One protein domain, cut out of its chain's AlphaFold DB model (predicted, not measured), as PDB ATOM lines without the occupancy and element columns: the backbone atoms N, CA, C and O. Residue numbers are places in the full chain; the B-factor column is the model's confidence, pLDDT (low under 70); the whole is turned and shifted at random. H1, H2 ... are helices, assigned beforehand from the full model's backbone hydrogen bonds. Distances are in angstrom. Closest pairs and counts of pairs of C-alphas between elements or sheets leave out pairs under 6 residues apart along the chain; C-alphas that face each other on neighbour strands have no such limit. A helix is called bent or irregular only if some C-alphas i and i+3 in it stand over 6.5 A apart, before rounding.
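This is residues 114 to 160 of the 698 residues of an uncharacterized protein of Melampsora larici-populina (strain 98AG31 / pathotype 3-4-7) (UniProt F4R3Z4). Two helices, H1 and H2, pack side by side and run the same way, with the link of residues 128 to 136 leading back from the end of H1 to the beginning of H2. A second link, residues 147 to 154, leads away from H2 to a short helix, H3, which is set off from this pair at one end of the longest axis. The printed part has 47 residues, with three named helices in the order H1, H2, H3 and no named strand; its class is all helix. It is compact, with a radius of gyration of the C-alphas of 9.6 A and spans of 27 by 18 by 15 A.

The printed part begins at Ser 114, whose C-alpha is at (42.525, -0.855, -35.704). H1 follows as residues 118 to 127, 14.2 A from first to last C-alpha, and its C-alpha 118 is at (48.666, -7.656, -33.968). H2 is residues 137 to 146, also 14.2 A long, beginning with C-alpha 137 at (50.857, -2.917, -37.511). H3 is residues 155 to 160, 9.7 A long, and ends with C-alpha 160 at (34.302, -7.108, -28.855). H3 is neither bent nor irregular, but only just: C-alphas 156 and 159 are 6.2 A apart.

H1 and H2 touch, with 10 pairs of C-alphas within 8 A. Their closest C-alphas are those of Leu 121 and Leu 140, 6.1 A apart, and their centres are 10.0 A apart. They run the same way at a shallow tilt of 33 degrees, only just short of steep. H3 touches no helix. H1 and H3 are apart, but only just, with their closest C-alphas at 8.5 A. H2 and H3 are apart too, though they follow each other in the chain. In H1 and H2 every O i to N i+4 pair is within hydrogen-bond range. In H3, 0 of 2 such pairs are within range, while 2 of its 3 O i to N i+3 pairs are.

The two C-alphas farthest apart are those of Asp 134, between H1 and H2, and Lys 159, in H3, at 27.3 A. The first and last printed C-alphas, those of Ser 114 and Phe 160, are 12.4 A apart. The printed part has no cut. The link from H1 to H2 has 9 residues and the link from H2 to H3 has 8; both are short links. The mean pLDDT of the printed part is 95.3, that of H3 is 86, and no printed residue is under 70.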
ATOM      1  N   SER A 114      41.631  -1.502 -36.672       96.62
ATOM      2  CA  SER A 114      42.525  -0.855 -35.704       96.62
ATOM      3  C   SER A 114      42.292  -1.320 -34.261       96.62
ATOM      4  O   SER A 114      43.165  -1.116 -33.419       96.62
ATOM      5  N   LEU A 115      41.136  -1.937 -33.981       95.44
ATOM      6  CA  LEU A 115      40.747  -2.417 -32.652       95.44
ATOM      7  C   LEU A 115      41.349  -3.784 -32.286       95.44
ATOM      8  O   LEU A 115      41.346  -4.146 -31.113       95.44
ATOM      9  N   PHE A 116      41.880  -4.540 -33.252       96.31
ATOM     10  CA  PHE A 116      42.430  -5.873 -32.994       96.31
ATOM     11  C   PHE A 116      43.912  -5.824 -32.576       96.31
ATOM     12  O   PHE A 116      44.668  -4.898 -32.917       96.31
ATOM     13  N   ALA A 117      44.349  -6.837 -31.822       97.12
ATOM     14  CA  ALA A 117      45.762  -7.026 -31.506       97.12
ATOM     15  C   ALA A 117      46.534  -7.491 -32.755       97.12
ATOM     16  O   ALA A 117      45.962  -8.097 -33.660       97.12
ATOM     17  N   ASN A 118      47.850  -7.245 -32.812       97.69
ATOM     18  CA  ASN A 118      48.666  -7.656 -33.968       97.69
ATOM     19  C   ASN A 118      48.589  -9.173 -34.216       97.69
ATOM     20  O   ASN A 118      48.544  -9.598 -35.364       97.69
ATOM     21  N   SER A 119      48.508  -9.985 -33.157       97.25
ATOM     22  CA  SER A 119      48.345 -11.440 -33.264       97.25
ATOM     23  C   SER A 119      47.054 -11.842 -33.979       97.25
ATOM     24  O   SER A 119      47.069 -12.762 -34.794       97.25
ATOM     25  N   ASP A 120      45.959 -11.132 -33.710       97.56
ATOM     26  CA  ASP A 120      44.651 -11.400 -34.308       97.56
ATOM     27  C   ASP A 120      44.626 -10.975 -35.779       97.56
ATOM     28  O   ASP A 120      44.091 -11.685 -36.625       97.56
ATOM     29  N   LEU A 121      45.254  -9.837 -36.100       97.69
ATOM     30  CA  LEU A 121      45.419  -9.379 -37.482       97.69
ATOM     31  C   LEU A 121      46.235 -10.384 -38.304       97.69
ATOM     32  O   LEU A 121      45.825 -10.757 -39.400       97.69
ATOM     33  N   VAL A 122      47.348 -10.882 -37.755       97.88
ATOM     34  CA  VAL A 122      48.173 -11.918 -38.398       97.88
ATOM     35  C   VAL A 122      47.375 -13.206 -38.612       97.88
ATOM     36  O   VAL A 122      47.484 -13.817 -39.672       97.88
ATOM     37  N   GLU A 123      46.565 -13.631 -37.640       97.50
ATOM     38  CA  GLU A 123      45.715 -14.821 -37.770       97.50
ATOM     39  C   GLU A 123      44.634 -14.640 -38.848       97.50
ATOM     40  O   GLU A 123      44.446 -15.528 -39.683       97.50
ATOM     41  N   MET A 124      43.980 -13.476 -38.887       97.69
ATOM     42  CA  MET A 124      42.981 -13.133 -39.904       97.69
ATOM     43  C   MET A 124      43.579 -13.120 -41.316       97.69
ATOM     44  O   MET A 124      43.002 -13.709 -42.230       97.69
ATOM     45  N   ILE A 125      44.758 -12.517 -41.497       97.69
ATOM     46  CA  ILE A 125      45.458 -12.470 -42.792       97.69
ATOM     47  C   ILE A 125      45.932 -13.869 -43.211       97.69
ATOM     48  O   ILE A 125      45.790 -14.260 -44.373       97.69
ATOM     49  N   ARG A 126      46.399 -14.677 -42.252       97.38
ATOM     50  CA  ARG A 126      46.780 -16.076 -42.487       97.38
ATOM     51  C   ARG A 126      45.596 -16.928 -42.939       97.38
ATOM     52  O   ARG A 126      45.783 -17.823 -43.760       97.38
ATOM     53  N   GLY A 127      44.384 -16.626 -42.467       94.31
ATOM     54  CA  GLY A 127      43.143 -17.249 -42.939       94.31
ATOM     55  C   GLY A 127      42.875 -17.044 -44.437       94.31
ATOM     56  O   GLY A 127      42.276 -17.911 -45.069       94.31
ATOM     57  N   VAL A 128      43.382 -15.952 -45.022       96.06
ATOM     58  CA  VAL A 128      43.296 -15.641 -46.465       96.06
ATOM     59  C   VAL A 128      44.467 -16.254 -47.259       96.06
ATOM     60  O   VAL A 128      44.480 -16.219 -48.487       96.06
ATOM     61  N   GLY A 129      45.437 -16.877 -46.580       95.19
ATOM     62  CA  GLY A 129      46.595 -17.525 -47.202       95.19
ATOM     63  C   GLY A 129      47.792 -16.602 -47.446       95.19
ATOM     64  O   GLY A 129      48.681 -16.965 -48.214       95.19
ATOM     65  N   VAL A 130      47.829 -15.431 -46.803       96.56
ATOM     66  CA  VAL A 130      48.966 -14.500 -46.853       96.56
ATOM     67  C   VAL A 130      49.796 -14.658 -45.577       96.56
ATOM     68  O   VAL A 130      49.252 -14.645 -44.472       96.56
ATOM     69  N   ASP A 131      51.112 -14.831 -45.720       96.81
ATOM     70  CA  ASP A 131      52.021 -14.860 -44.575       96.81
ATOM     71  C   ASP A 131      52.369 -13.429 -44.157       96.81
ATOM     72  O   ASP A 131      52.929 -12.664 -44.938       96.81
ATOM     73  N   ALA A 132      51.984 -13.067 -42.937       96.75
ATOM     74  CA  ALA A 132      52.113 -11.719 -42.393       96.75
ATOM     75  C   ALA A 132      52.901 -11.695 -41.075       96.75
ATOM     76  O   ALA A 132      52.750 -10.765 -40.287       96.75
ATOM     77  N   ALA A 133      53.709 -12.729 -40.805       96.44
ATOM     78  CA  ALA A 133      54.482 -12.831 -39.565       96.44
ATOM     79  C   ALA A 133      55.410 -11.623 -39.331       96.44
ATOM     80  O   ALA A 133      55.549 -11.186 -38.191       96.44
ATOM     81  N   ASP A 134      55.956 -11.056 -40.411       97.00
ATOM     82  CA  ASP A 134      56.914  -9.943 -40.372       97.00
ATOM     83  C   ASP A 134      56.279  -8.577 -40.699       97.00
ATOM     84  O   ASP A 134      56.984  -7.594 -40.929       97.00
ATOM     85  N   PHE A 135      54.945  -8.487 -40.759       97.44
ATOM     86  CA  PHE A 135      54.268  -7.237 -41.107       97.44
ATOM     87  C   PHE A 135      54.174  -6.323 -39.882       97.44
ATOM     88  O   PHE A 135      53.754  -6.735 -38.796       97.44
ATOM     89  N   ASP A 136      54.501  -5.044 -40.066       97.44
ATOM     90  CA  ASP A 136      54.221  -4.021 -39.061       97.44
ATOM     91  C   ASP A 136      52.704  -3.769 -38.920       97.44
ATOM     92  O   ASP A 136      51.887  -4.144 -39.767       97.44
ATOM     93  N   ARG A 137      52.287  -3.131 -37.818       97.62
ATOM     94  CA  ARG A 137      50.857  -2.917 -37.511       97.62
ATOM     95  C   ARG A 137      50.121  -2.169 -38.627       97.62
ATOM     96  O   ARG A 137      48.952  -2.449 -38.888       97.62
ATOM     97  N   THR A 138      50.790  -1.228 -39.283       96.75
ATOM     98  CA  THR A 138      50.245  -0.448 -40.397       96.75
ATOM     99  C   THR A 138      49.977  -1.313 -41.622       96.75
ATOM    100  O   THR A 138      48.878  -1.242 -42.180       96.75
ATOM    101  N   ASN A 139      50.920  -2.180 -41.992       97.06
ATOM    102  CA  ASN A 139      50.758  -3.119 -43.094       97.06
ATOM    103  C   ASN A 139      49.712  -4.182 -42.763       97.06
ATOM    104  O   ASN A 139      48.863  -4.454 -43.602       97.06
ATOM    105  N   LEU A 140      49.664  -4.685 -41.523       98.19
ATOM    106  CA  LEU A 140      48.604  -5.592 -41.072       98.19
ATOM    107  C   LEU A 140      47.206  -4.980 -41.272       98.19
ATOM    108  O   LEU A 140      46.338  -5.595 -41.886       98.19
ATOM    109  N   ILE A 141      46.982  -3.742 -40.820       97.50
ATOM    110  CA  ILE A 141      45.686  -3.063 -40.981       97.50
ATOM    111  C   ILE A 141      45.374  -2.802 -42.462       97.50
ATOM    112  O   ILE A 141      44.235  -3.000 -42.888       97.50
ATOM    113  N   LYS A 142      46.365  -2.368 -43.255       97.50
ATOM    114  CA  LYS A 142      46.203  -2.117 -44.696       97.50
ATOM    115  C   LYS A 142      45.806  -3.399 -45.428       97.50
ATOM    116  O   LYS A 142      44.803  -3.402 -46.132       97.50
ATOM    117  N   THR A 143      46.516  -4.498 -45.184       97.19
ATOM    118  CA  THR A 143      46.230  -5.817 -45.756       97.19
ATOM    119  C   THR A 143      44.863  -6.341 -45.314       97.19
ATOM    120  O   THR A 143      44.112  -6.839 -46.150       97.19
ATOM    121  N   CYS A 144      44.472  -6.158 -44.047       97.38
ATOM    122  CA  CYS A 144      43.121  -6.502 -43.596       97.38
ATOM    123  C   CYS A 144      42.024  -5.710 -44.324       97.38
ATOM    124  O   CYS A 144      40.991  -6.280 -44.660       97.38
ATOM    125  N   LYS A 145      42.244  -4.421 -44.614       96.62
ATOM    126  CA  LYS A 145      41.309  -3.614 -45.419       96.62
ATOM    127  C   LYS A 145      41.257  -4.078 -46.876       96.62
ATOM    128  O   LYS A 145      40.175  -4.155 -47.444       96.62
ATOM    129  N   THR A 146      42.402  -4.427 -47.466       97.00
ATOM    130  CA  THR A 146      42.472  -4.946 -48.842       97.00
ATOM    131  C   THR A 146      41.715  -6.265 -48.998       97.00
ATOM    132  O   THR A 146      41.059  -6.475 -50.014       97.00
ATOM    133  N   TYR A 147      41.763  -7.136 -47.987       96.62
ATOM    134  CA  TYR A 147      41.110  -8.448 -48.002       96.62
ATOM    135  C   TYR A 147      39.855  -8.522 -47.123       96.62
ATOM    136  O   TYR A 147      39.460  -9.613 -46.713       96.62
ATOM    137  N   SER A 148      39.195  -7.394 -46.838       96.00
ATOM    138  CA  SER A 148      38.059  -7.353 -45.904       96.00
ATOM    139  C   SER A 148      36.885  -8.248 -46.320       96.00
ATOM    140  O   SER A 148      36.172  -8.739 -45.455       96.00
ATOM    141  N   GLU A 149      36.703  -8.500 -47.622       94.62
ATOM    142  CA  GLU A 149      35.666  -9.404 -48.152       94.62
ATOM    143  C   GLU A 149      35.991 -10.899 -47.964       94.62
ATOM    144  O   GLU A 149      35.099 -11.741 -48.046       94.62
ATOM    145  N   LEU A 150      37.263 -11.243 -47.728       95.00
ATOM    146  CA  LEU A 150      37.739 -12.626 -47.589       95.00
ATOM    147  C   LEU A 150      38.060 -13.006 -46.140       95.00
ATOM    148  O   LEU A 150      38.178 -14.191 -45.823       95.00
ATOM    149  N   ILE A 151      38.227 -12.019 -45.260       95.88
ATOM    150  CA  ILE A 151      38.555 -12.239 -43.854       95.88
ATOM    151  C   ILE A 151      37.297 -12.645 -43.085       95.88
ATOM    152  O   ILE A 151      36.358 -11.868 -42.930       95.88
ATOM    153  N   VAL A 152      37.314 -13.857 -42.531       94.38
ATOM    154  CA  VAL A 152      36.310 -14.317 -41.564       94.38
ATOM    155  C   VAL A 152      36.790 -13.944 -40.164       94.38
ATOM    156  O   VAL A 152      37.780 -14.495 -39.688       94.38
ATOM    157  N   ILE A 153      36.101 -13.011 -39.498       95.44
ATOM    158  CA  ILE A 153      36.436 -12.593 -38.128       95.44
ATOM    159  C   ILE A 153      36.150 -13.763 -37.168       95.44
ATOM    160  O   ILE A 153      34.986 -14.163 -37.062       95.44
ATOM    161  N   PRO A 154      37.156 -14.293 -36.442       91.94
ATOM    162  CA  PRO A 154      36.955 -15.361 -35.467       91.94
ATOM    163  C   PRO A 154      35.869 -15.016 -34.438       91.94
ATOM    164  O   PRO A 154      35.866 -13.918 -33.882       91.94
ATOM    165  N   ASP A 155      34.993 -15.970 -34.109       88.31
ATOM    166  CA  ASP A 155      33.833 -15.758 -33.220       88.31
ATOM    167  C   ASP A 155      34.201 -15.168 -31.845       88.31
ATOM    168  O   ASP A 155      33.432 -14.416 -31.245       88.31
ATOM    169  N   ARG A 156      35.407 -15.470 -31.341       89.81
ATOM    170  CA  ARG A 156      35.919 -14.907 -30.078       89.81
ATOM    171  C   ARG A 156      36.109 -13.388 -30.135       89.81
ATOM    172  O   ARG A 156      36.003 -12.732 -29.104       89.81
ATOM    173  N   LEU A 157      36.376 -12.851 -31.324       88.31
ATOM    174  CA  LEU A 157      36.635 -11.435 -31.570       88.31
ATOM    175  C   LEU A 157      35.364 -10.672 -31.970       88.31
ATOM    176  O   LEU A 157      35.283  -9.470 -31.732       88.31
ATOM    177  N   GLN A 158      34.343 -11.356 -32.501       86.81
ATOM    178  CA  GLN A 158      33.059 -10.725 -32.835       86.81
ATOM    179  C   GLN A 158      32.371 -10.108 -31.606       86.81
ATOM    180  O   GLN A 158      31.732  -9.065 -31.722       86.81
ATOM    181  N   LYS A 159      32.551 -10.690 -30.411       84.81
ATOM    182  CA  LYS A 159      31.978 -10.161 -29.158       84.81
ATOM    183  C   LYS A 159      32.453  -8.739 -28.831       84.81
ATOM    184  O   LYS A 159      31.644  -7.917 -28.416       84.81
ATOM    185  N   PHE A 160      33.722  -8.432 -29.107       79.69
ATOM    186  CA  PHE A 160      34.302  -7.108 -28.855       79.69
ATOM    187  C   PHE A 160      33.755  -6.023 -29.790       79.69
ATOM    188  O   PHE A 160      33.715  -4.852 -29.415       79.69
TER     189      PHE A 160